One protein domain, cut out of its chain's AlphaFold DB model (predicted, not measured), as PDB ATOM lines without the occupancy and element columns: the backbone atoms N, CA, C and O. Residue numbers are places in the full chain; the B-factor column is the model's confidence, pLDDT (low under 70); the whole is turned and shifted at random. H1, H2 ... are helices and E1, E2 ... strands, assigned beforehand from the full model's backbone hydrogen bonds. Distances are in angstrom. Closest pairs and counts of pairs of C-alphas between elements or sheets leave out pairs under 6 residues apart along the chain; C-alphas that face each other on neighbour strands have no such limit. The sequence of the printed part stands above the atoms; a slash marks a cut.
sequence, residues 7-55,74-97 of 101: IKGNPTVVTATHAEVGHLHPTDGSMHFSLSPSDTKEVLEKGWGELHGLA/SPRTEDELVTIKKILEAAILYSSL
ATOM      1  N   ILE A   7     104.489 108.538 111.747       86.88
ATOM      2  CA  ILE A   7     105.917 108.618 111.397       86.88
ATOM      3  C   ILE A   7     106.173 109.728 110.368       86.88
ATOM      4  O   ILE A   7     107.242 110.352 110.369       86.88
ATOM      5  N   LYS A   8     105.203 109.986 109.485       87.94
ATOM      6  CA  LYS A   8     105.284 111.047 108.471       87.94
ATOM      7  C   LYS A   8     104.740 112.395 108.943       87.94
ATOM      8  O   LYS A   8     104.903 113.368 108.215       87.94
ATOM      9  N   GLY A   9     104.139 112.455 110.130       91.88
ATOM     10  CA  GLY A   9     103.593 113.685 110.695       91.88
ATOM     11  C   GLY A   9     104.662 114.673 111.165       91.88
ATOM     12  O   GLY A   9     105.866 114.393 111.170       91.88
ATOM     13  N   ASN A  10     104.201 115.848 111.582       93.00
ATOM     14  CA  ASN A  10     105.022 116.914 112.130       93.00
ATOM     15  C   ASN A  10     105.615 116.509 113.494       93.00
ATOM     16  O   ASN A  10     104.881 116.474 114.488       93.00
ATOM     17  N   PRO A  11     106.933 116.248 113.601       91.81
ATOM     18  CA  PRO A  11     107.523 115.694 114.818       91.81
ATOM     19  C   PRO A  11     107.412 116.629 116.029       91.81
ATOM     20  O   PRO A  11     107.481 116.147 117.161       91.81
ATOM     21  N   THR A  12     107.221 117.937 115.820       88.88
ATOM     22  CA  THR A  12     107.121 118.921 116.910       88.88
ATOM     23  C   THR A  12     105.801 118.838 117.674       88.88
ATOM     24  O   THR A  12     105.738 119.285 118.816       88.88
ATOM     25  N   VAL A  13     104.762 118.246 117.076       92.69
ATOM     26  CA  VAL A  13     103.428 118.119 117.683       92.69
ATOM     27  C   VAL A  13     103.034 116.658 117.879       92.69
ATOM     28  O   VAL A  13     102.622 116.291 118.976       92.69
ATOM     29  N   VAL A  14     103.253 115.787 116.884       93.69
ATOM     30  CA  VAL A  14     102.767 114.395 116.940       93.69
ATOM     31  C   VAL A  14     103.456 113.569 118.024       93.69
ATOM     32  O   VAL A  14     102.854 112.634 118.545       93.69
ATOM     33  N   THR A  15     104.686 113.930 118.405       90.94
ATOM     34  CA  THR A  15     105.400 113.299 119.526       90.94
ATOM     35  C   THR A  15     104.711 113.605 120.857       90.94
ATOM     36  O   THR A  15     104.567 112.722 121.695       90.94
ATOM     37  N   ALA A  16     104.254 114.846 121.043       91.38
ATOM     38  CA  ALA A  16     103.580 115.281 122.262       91.38
ATOM     39  C   ALA A  16     102.134 114.763 122.337       91.38
ATOM     40  O   ALA A  16     101.674 114.348 123.400       91.38
ATOM     41  N   THR A  17     101.425 114.748 121.206       92.62
ATOM     42  CA  THR A  17     100.005 114.368 121.139       92.62
ATOM     43  C   THR A  17      99.774 112.896 120.812       92.62
ATOM     44  O   THR A  17      98.631 112.466 120.717       92.62
ATOM     45  N   HIS A  18     100.833 112.102 120.626       92.44
ATOM     46  CA  HIS A  18     100.736 110.715 120.148       92.44
ATOM     47  C   HIS A  18      99.918 110.615 118.849       92.44
ATOM     48  O   HIS A  18      99.096 109.717 118.671       92.44
ATOM     49  N   ALA A  19     100.149 111.575 117.948       94.19
ATOM     50  CA  ALA A  19      99.445 111.760 116.679       94.19
ATOM     51  C   ALA A  19      97.938 112.046 116.777       94.19
ATOM     52  O   ALA A  19      97.238 111.998 115.760       94.19
ATOM     53  N   GLU A  20      97.435 112.395 117.963       95.44
ATOM     54  CA  GLU A  20      96.125 113.021 118.089       95.44
ATOM     55  C   GLU A  20      96.159 114.406 117.438       95.44
ATOM     56  O   GLU A  20      97.001 115.247 117.763       95.44
ATOM     57  N   VAL A  21      95.241 114.630 116.502       95.06
ATOM     58  CA  VAL A  21      94.996 115.942 115.887       95.06
ATOM     59  C   VAL A  21      94.066 116.765 116.776       95.06
ATOM     60  O   VAL A  21      94.217 117.980 116.912       95.06
ATOM     61  N   GLY A  22      93.114 116.076 117.403       94.75
ATOM     62  CA  GLY A  22      92.228 116.652 118.391       94.75
ATOM     63  C   GLY A  22      90.997 115.816 118.684       94.75
ATOM     64  O   GLY A  22      90.715 114.829 117.995       94.75
ATOM     65  N   HIS A  23      90.240 116.228 119.690       95.44
ATOM     66  CA  HIS A  23      89.064 115.511 120.173       95.44
ATOM     67  C   HIS A  23      87.974 116.462 120.662       95.44
ATOM     68  O   HIS A  23      88.178 117.666 120.781       95.44
ATOM     69  N   LEU A  24      86.800 115.885 120.909       93.88
ATOM     70  CA  LEU A  24      85.609 116.550 121.421       93.88
ATOM     71  C   LEU A  24      85.260 115.921 122.769       93.88
ATOM     72  O   LEU A  24      85.216 114.693 122.881       93.88
ATOM     73  N   HIS A  25      84.975 116.740 123.769       90.56
ATOM     74  CA  HIS A  25      84.383 116.284 125.015       90.56
ATOM     75  C   HIS A  25      82.869 116.107 124.833       90.56
ATOM     76  O   HIS A  25      82.163 117.071 124.534       90.56
ATOM     77  N   PRO A  26      82.327 114.891 125.018       87.00
ATOM     78  CA  PRO A  26      80.906 114.635 124.791       87.00
ATOM     79  C   PRO A  26      79.994 115.303 125.830       87.00
ATOM     80  O   PRO A  26      78.801 115.440 125.589       87.00
ATOM     81  N   THR A  27      80.530 115.696 126.988       88.38
ATOM     82  CA  THR A  27      79.759 116.256 128.109       88.38
ATOM     83  C   THR A  27      79.448 117.739 127.957       88.38
ATOM     84  O   THR A  27      78.366 118.166 128.345       88.38
ATOM     85  N   ASP A  28      80.381 118.523 127.417       84.00
ATOM     86  CA  ASP A  28      80.272 119.986 127.303       84.00
ATOM     87  C   ASP A  28      80.463 120.497 125.864       84.00
ATOM     88  O   ASP A  28      80.272 121.680 125.585       84.00
ATOM     89  N   GLY A  29      80.802 119.605 124.928       84.25
ATOM     90  CA  GLY A  29      81.050 119.938 123.532       84.25
ATOM     91  C   GLY A  29      82.364 120.683 123.288       84.25
ATOM     92  O   GLY A  29      82.622 121.066 122.149       84.25
ATOM     93  N   SER A  30      83.199 120.890 124.312       87.31
ATOM     94  CA  SER A  30      84.498 121.539 124.140       87.31
ATOM     95  C   SER A  30      85.396 120.705 123.229       87.31
ATOM     96  O   SER A  30      85.423 119.473 123.292       87.31
ATOM     97  N   MET A  31      86.109 121.378 122.330       95.94
ATOM     98  CA  MET A  31      87.022 120.734 121.392       95.94
ATOM     99  C   MET A  31      88.450 121.118 121.718       95.94
ATOM    100  O   MET A  31      88.719 122.260 122.083       95.94
ATOM    101  N   HIS A  32      89.380 120.192 121.519       97.25
ATOM    102  CA  HIS A  32      90.798 120.468 121.684       97.25
ATOM    103  C   HIS A  32      91.569 120.153 120.421       97.25
ATOM    104  O   HIS A  32      91.492 119.032 119.923       97.25
ATOM    105  N   PHE A  33      92.327 121.130 119.927       97.44
ATOM    106  CA  PHE A  33      93.126 121.019 118.706       97.44
ATOM    107  C   PHE A  33      94.560 121.484 118.958       97.44
ATOM    108  O   PHE A  33      94.797 122.421 119.722       97.44
ATOM    109  N   SER A  34      95.519 120.861 118.271       95.62
ATOM    110  CA  SER A  34      96.879 121.399 118.163       95.62
ATOM    111  C   SER A  34      97.038 122.129 116.836       95.62
ATOM    112  O   SER A  34      96.967 121.514 115.774       95.62
ATOM    113  N   LEU A  35      97.257 123.440 116.902       96.94
ATOM    114  CA  LEU A  35      97.365 124.308 115.729       96.94
ATOM    115  C   LEU A  35      98.803 124.786 115.511       96.94
ATOM    116  O   LEU A  35      99.653 124.698 116.406       96.94
ATOM    117  N   SER A  36      99.073 125.307 114.314       96.75
ATOM    118  CA  SER A  36     100.304 126.056 114.068       96.75
ATOM    119  C   SER A  36     100.295 127.357 114.884       96.75
ATOM    120  O   SER A  36      99.219 127.878 115.176       96.75
ATOM    121  N   PRO A  37     101.457 127.945 115.229       96.94
ATOM    122  CA  PRO A  37     101.485 129.217 115.953       96.94
ATOM    123  C   PRO A  37     100.713 130.353 115.260       96.94
ATOM    124  O   PRO A  37     100.105 131.178 115.941       96.94
ATOM    125  N   SER A  38     100.711 130.396 113.922       97.88
ATOM    126  CA  SER A  38      99.952 131.392 113.155       97.88
ATOM    127  C   SER A  38      98.447 131.160 113.240       97.88
ATOM    128  O   SER A  38      97.710 132.109 113.495       97.88
ATOM    129  N   ASP A  39      97.994 129.912 113.105       98.38
ATOM    130  CA  ASP A  39      96.562 129.595 113.179       98.38
ATOM    131  C   ASP A  39      96.041 129.756 114.612       98.38
ATOM    132  O   ASP A  39      94.945 130.269 114.821       98.38
ATOM    133  N   THR A  40      96.844 129.396 115.623       98.44
ATOM    134  CA  THR A  40      96.550 129.673 117.038       98.44
ATOM    135  C   THR A  40      96.301 131.159 117.259       98.44
ATOM    136  O   THR A  40      95.306 131.524 117.882       98.44
ATOM    137  N   LYS A  41      97.182 132.021 116.736       98.56
ATOM    138  CA  LYS A  41      97.024 133.472 116.841       98.56
ATOM    139  C   LYS A  41      95.713 133.933 116.201       98.56
ATOM    140  O   LYS A  41      94.972 134.679 116.829       98.56
ATOM    141  N   GLU A  42      95.403 133.456 114.998       98.69
ATOM    142  CA  GLU A  42      94.175 133.835 114.295       98.69
ATOM    143  C   GLU A  42      92.905 133.382 115.038       98.69
ATOM    144  O   GLU A  42      91.950 134.153 115.153       98.69
ATOM    145  N   VAL A  43      92.891 132.162 115.587       98.50
ATOM    146  CA  VAL A  43      91.766 131.639 116.385       98.50
ATOM    147  C   VAL A  43      91.547 132.471 117.650       98.50
ATOM    148  O   VAL A  43      90.397 132.789 117.963       98.50
ATOM    149  N   LEU A  44      92.626 132.859 118.342       98.50
ATOM    150  CA  LEU A  44      92.569 133.732 119.520       98.50
ATOM    151  C   LEU A  44      92.026 135.123 119.164       98.50
ATOM    152  O   LEU A  44      91.088 135.601 119.796       98.50
ATOM    153  N   GLU A  45      92.579 135.761 118.130       98.62
ATOM    154  CA  GLU A  45      92.188 137.113 117.706       98.62
ATOM    155  C   GLU A  45      90.728 137.185 117.241       98.62
ATOM    156  O   GLU A  45      90.058 138.197 117.446       98.62
ATOM    157  N   LYS A  46      90.218 136.106 116.638       98.31
ATOM    158  CA  LYS A  46      88.825 136.006 116.183       98.31
ATOM    159  C   LYS A  46      87.858 135.480 117.249       98.31
ATOM    160  O   LYS A  46      86.664 135.409 116.974       98.31
ATOM    161  N   GLY A  47      88.344 135.118 118.438       97.75
ATOM    162  CA  GLY A  47      87.512 134.676 119.562       97.75
ATOM    163  C   GLY A  47      86.888 133.286 119.399       97.75
ATOM    164  O   GLY A  47      85.851 133.013 119.998       97.75
ATOM    165  N   TRP A  48      87.491 132.404 118.596       98.00
ATOM    166  CA  TRP A  48      86.987 131.037 118.377       98.00
ATOM    167  C   TRP A  48      87.476 130.021 119.412       98.00
ATOM    168  O   TRP A  48      87.037 128.870 119.421       98.00
ATOM    169  N   GLY A  49      88.383 130.434 120.287       96.81
ATOM    170  CA  GLY A  49      88.896 129.599 121.353       96.81
ATOM    171  C   GLY A  49      89.935 130.323 122.188       96.81
ATOM    172  O   GLY A  49      90.250 131.491 121.963       96.81
ATOM    173  N   GLU A  50      90.502 129.579 123.121       98.00
ATOM    174  CA  GLU A  50      91.557 130.014 124.023       98.00
ATOM    175  C   GLU A  50      92.638 128.937 124.136       98.00
ATOM    176  O   GLU A  50      92.427 127.780 123.762       98.00
ATOM    177  N   LEU A  51      93.814 129.297 124.651       98.12
ATOM    178  CA  LEU A  51      94.800 128.280 125.004       98.12
ATOM    179  C   LEU A  51      94.223 127.400 126.111       98.12
ATOM    180  O   LEU A  51      93.685 127.896 127.099       98.12
ATOM    181  N   HIS A  52      94.372 126.088 125.967       96.62
ATOM    182  CA  HIS A  52      94.005 125.180 127.042       96.62
ATOM    183  C   HIS A  52      94.841 125.498 128.292       96.62
ATOM    184  O   HIS A  52      96.027 125.806 128.180       96.62
ATOM    185  N   GLY A  53      94.282 125.345 129.497       95.25
ATOM    186  CA  GLY A  53      94.985 125.682 130.748       95.25
ATOM    187  C   GLY A  53      96.294 124.913 130.988       95.25
ATOM    188  O   GLY A  53      97.106 125.330 131.805       95.25
ATOM    189  N   LEU A  54      96.515 123.816 130.257       94.88
ATOM    190  CA  LEU A  54      97.748 123.015 130.269       94.88
ATOM    191  C   LEU A  54      98.642 123.230 129.030       94.88
ATOM    192  O   LEU A  54      99.610 122.493 128.850       94.88
ATOM    193  N   ALA A  55      98.330 124.185 128.152       96.44
ATOM    194  CA  ALA A  55      99.131 124.465 126.963       96.44
ATOM    195  C   ALA A  55     100.591 124.753 127.348       96.44
ATOM    196  O   ALA A  55     100.873 125.563 128.231       96.44
ATOM    197  N   SER A  74      82.384 125.310 121.064       94.12
ATOM    198  CA  SER A  74      81.345 124.549 120.366       94.12
ATOM    199  C   SER A  74      80.575 125.431 119.373       94.12
ATOM    200  O   SER A  74      80.126 126.513 119.761       94.12
ATOM    201  N   PRO A  75      80.354 124.986 118.123       94.69
ATOM    202  CA  PRO A  75      79.520 125.723 117.186       94.69
ATOM    203  C   PRO A  75      78.049 125.629 117.603       94.69
ATOM    204  O   PRO A  75      77.581 124.585 118.056       94.69
ATOM    205  N   ARG A  76      77.302 126.714 117.413       94.88
ATOM    206  CA  ARG A  76      75.870 126.825 117.747       94.88
ATOM    207  C   ARG A  76      74.976 126.817 116.511       94.88
ATOM    208  O   ARG A  76      73.767 126.640 116.631       94.88
ATOM    209  N   THR A  77      75.559 127.037 115.335       97.69
ATOM    210  CA  THR A  77      74.861 127.074 114.044       97.69
ATOM    211  C   THR A  77      75.676 126.350 112.972       97.69
ATOM    212  O   THR A  77      76.864 126.075 113.156       97.69
ATOM    213  N   GLU A  78      75.053 126.075 111.826       97.94
ATOM    214  CA  GLU A  78      75.733 125.484 110.666       97.94
ATOM    215  C   GLU A  78      76.866 126.375 110.125       97.94
ATOM    216  O   GLU A  78      77.924 125.871 109.749       97.94
ATOM    217  N   ASP A  79      76.701 127.700 110.156       97.94
ATOM    218  CA  ASP A  79      77.745 128.641 109.726       97.94
ATOM    219  C   ASP A  79      78.951 128.628 110.680       97.94
ATOM    220  O   ASP A  79      80.110 128.659 110.253       97.94
ATOM    221  N   GLU A  80      78.698 128.522 111.987       97.62
ATOM    222  CA  GLU A  80      79.768 128.339 112.971       97.62
ATOM    223  C   GLU A  80      80.452 126.982 112.774       97.62
ATOM    224  O   GLU A  80      81.679 126.899 112.814       97.62
ATOM    225  N   LEU A  81      79.687 125.931 112.459       96.69
ATOM    226  CA  LEU A  81      80.231 124.609 112.158       96.69
ATOM    227  C   LEU A  81      81.161 124.635 110.937       96.69
ATOM    228  O   LEU A  81      82.193 123.963 110.948       96.69
ATOM    229  N   VAL A  82      80.859 125.430 109.903       98.31
ATOM    230  CA  VAL A  82      81.783 125.660 108.777       98.31
ATOM    231  C   VAL A  82      83.103 126.263 109.263       98.31
ATOM    232  O   VAL A  82      84.168 125.878 108.780       98.31
ATOM    233  N   THR A  83      83.063 127.171 110.236       98.12
ATOM    234  CA  THR A  83      84.282 127.761 110.807       98.12
ATOM    235  C   THR A  83      85.076 126.741 111.617       98.12
ATOM    236  O   THR A  83      86.278 126.600 111.405       98.12
ATOM    237  N   ILE A  84      84.414 125.951 112.463       97.00
ATOM    238  CA  ILE A  84      85.057 124.870 113.221       97.00
ATOM    239  C   ILE A  84      85.707 123.834 112.295       97.00
ATOM    240  O   ILE A  84      86.827 123.399 112.560       97.00
ATOM    241  N   LYS A  85      85.061 123.491 111.172       97.12
ATOM    242  CA  LYS A  85      85.639 122.602 110.149       97.12
ATOM    243  C   LYS A  85      86.949 123.155 109.585       97.12
ATOM    244  O   LYS A  85      87.915 122.405 109.501       97.12
ATOM    245  N   LYS A  86      87.027 124.459 109.296       98.38
ATOM    246  CA  LYS A  86      88.271 125.102 108.825       98.38
ATOM    247  C   LYS A  86      89.389 125.044 109.867       98.38
ATOM    248  O   LYS A  86      90.538 124.792 109.520       98.38
ATOM    249  N   ILE A  87      89.064 125.249 111.145       98.38
ATOM    250  CA  ILE A  87      90.051 125.149 112.233       98.38
ATOM    251  C   ILE A  87      90.557 123.703 112.358       98.38
ATOM    252  O   ILE A  87      91.758 123.474 112.497       98.38
ATOM    253  N   LEU A  88      89.661 122.717 112.257       97.44
ATOM    254  CA  LEU A  88      90.036 121.304 112.247       97.44
ATOM    255  C   LEU A  88      90.928 120.956 111.043       97.44
ATOM    256  O   LEU A  88      91.934 120.271 111.209       97.44
ATOM    257  N   GLU A  89      90.602 121.438 109.844       97.56
ATOM    258  CA  GLU A  89      91.430 121.260 108.643       97.56
ATOM    259  C   GLU A  89      92.842 121.831 108.839       97.56
ATOM    260  O   GLU A  89      93.826 121.162 108.511       97.56
ATOM    261  N   ALA A  90      92.964 123.014 109.450       97.75
ATOM    262  CA  ALA A  90      94.256 123.596 109.806       97.75
ATOM    263  C   ALA A  90      95.035 122.720 110.809       97.75
ATOM    264  O   ALA A  90      96.228 122.474 110.615       97.75
ATOM    265  N   ALA A  91      94.368 122.165 111.830       97.19
ATOM    266  CA  ALA A  91      94.983 121.230 112.779       97.19
ATOM    267  C   ALA A  91      95.494 119.952 112.092       97.19
ATOM    268  O   ALA A  91      96.604 119.483 112.375       97.19
ATOM    269  N   ILE A  92      94.709 119.397 111.160       96.19
ATOM    270  CA  ILE A  92      95.093 118.227 110.359       96.19
ATOM    271  C   ILE A  92      96.339 118.551 109.531       96.19
ATOM    272  O   ILE A  92      97.302 117.779 109.553       96.19
ATOM    273  N   LEU A  93      96.352 119.690 108.832       95.56
ATOM    274  CA  LEU A  93      97.490 120.122 108.019       95.56
ATOM    275  C   LEU A  93      98.744 120.310 108.871       95.56
ATOM    276  O   LEU A  93      99.785 119.727 108.565       95.56
ATOM    277  N   TYR A  94      98.645 121.049 109.978       95.62
ATOM    278  CA  TYR A  94      99.776 121.287 110.870       95.62
ATOM    279  C   TYR A  94     100.350 119.993 111.458       95.62
ATOM    280  O   TYR A  94     101.569 119.849 111.564       95.62
ATOM    281  N   SER A  95      99.486 119.031 111.788       95.44
ATOM    282  CA  SER A  95      99.904 117.716 112.284       95.44
ATOM    283  C   SER A  95     100.537 116.851 111.188       95.44
ATOM    284  O   SER A  95     101.386 116.013 111.484       95.44
ATOM    285  N   SER A  96     100.142 117.039 109.926       93.44
ATOM    286  CA  SER A  96     100.593 116.225 108.788       93.44
ATOM    287  C   SER A  96     101.913 116.704 108.173       93.44
ATOM    288  O   SER A  96     102.642 115.905 107.590       93.44
ATOM    289  N   LEU A  97     102.231 117.996 108.269       82.31
ATOM    290  CA  LEU A  97     103.396 118.589 107.607       82.31
ATOM    291  C   LEU A  97     104.688 118.363 108.401       82.31
ATOM    292  O   LEU A  97     104.897 118.968 109.448       82.31
TER     293      LEU A  97
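Overview. This is residues 7 to 55 and 74 to 97 of the 101 residues of an uncharacterized protein of Spirosoma sp. PL0136 (UniProt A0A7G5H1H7). The long helix H3 covers one side of a small antiparallel hairpin, E1 and E2. H2 runs beside H3, E3 packs on H2, and H1 sits near H3's last residues. The 73 printed residues, mixed in class, hold three named helices and three strands, ordered H1 E1 E2 H2 E3 H3. The whole is compact, radius of gyration of the C-alphas 12.3 A, spanning 36 by 26 by 22 A.

Arrangement. H1, residues 11 to 17, has 1 of 3 O i to N i+4 pairs and 1 of 4 O i to N i+3 pairs within hydrogen-bond range. E1, residues 22 to 24, and E2, residues 31 to 34, form a hairpin; N 32 and O 23 are 2.9 A apart. H2, residues 37 to 45, and H3, residues 78 to 96, only just touch; their closest C-alphas, Asp 39 and Ala 90, are 7.3 A apart.

Along the chain. H1 begins at C-alpha 11 (107.523, 115.694, 114.818). E3 is residues 49 to 51. H3, 26.6 A long, ends at C-alpha 96 (100.593, 116.225, 108.788).

Size, cuts and confidence. Residues 56 to 73 are not printed; C-alphas 55 and 74 are 19.0 A apart. No printed residue is under 70 in pLDDT.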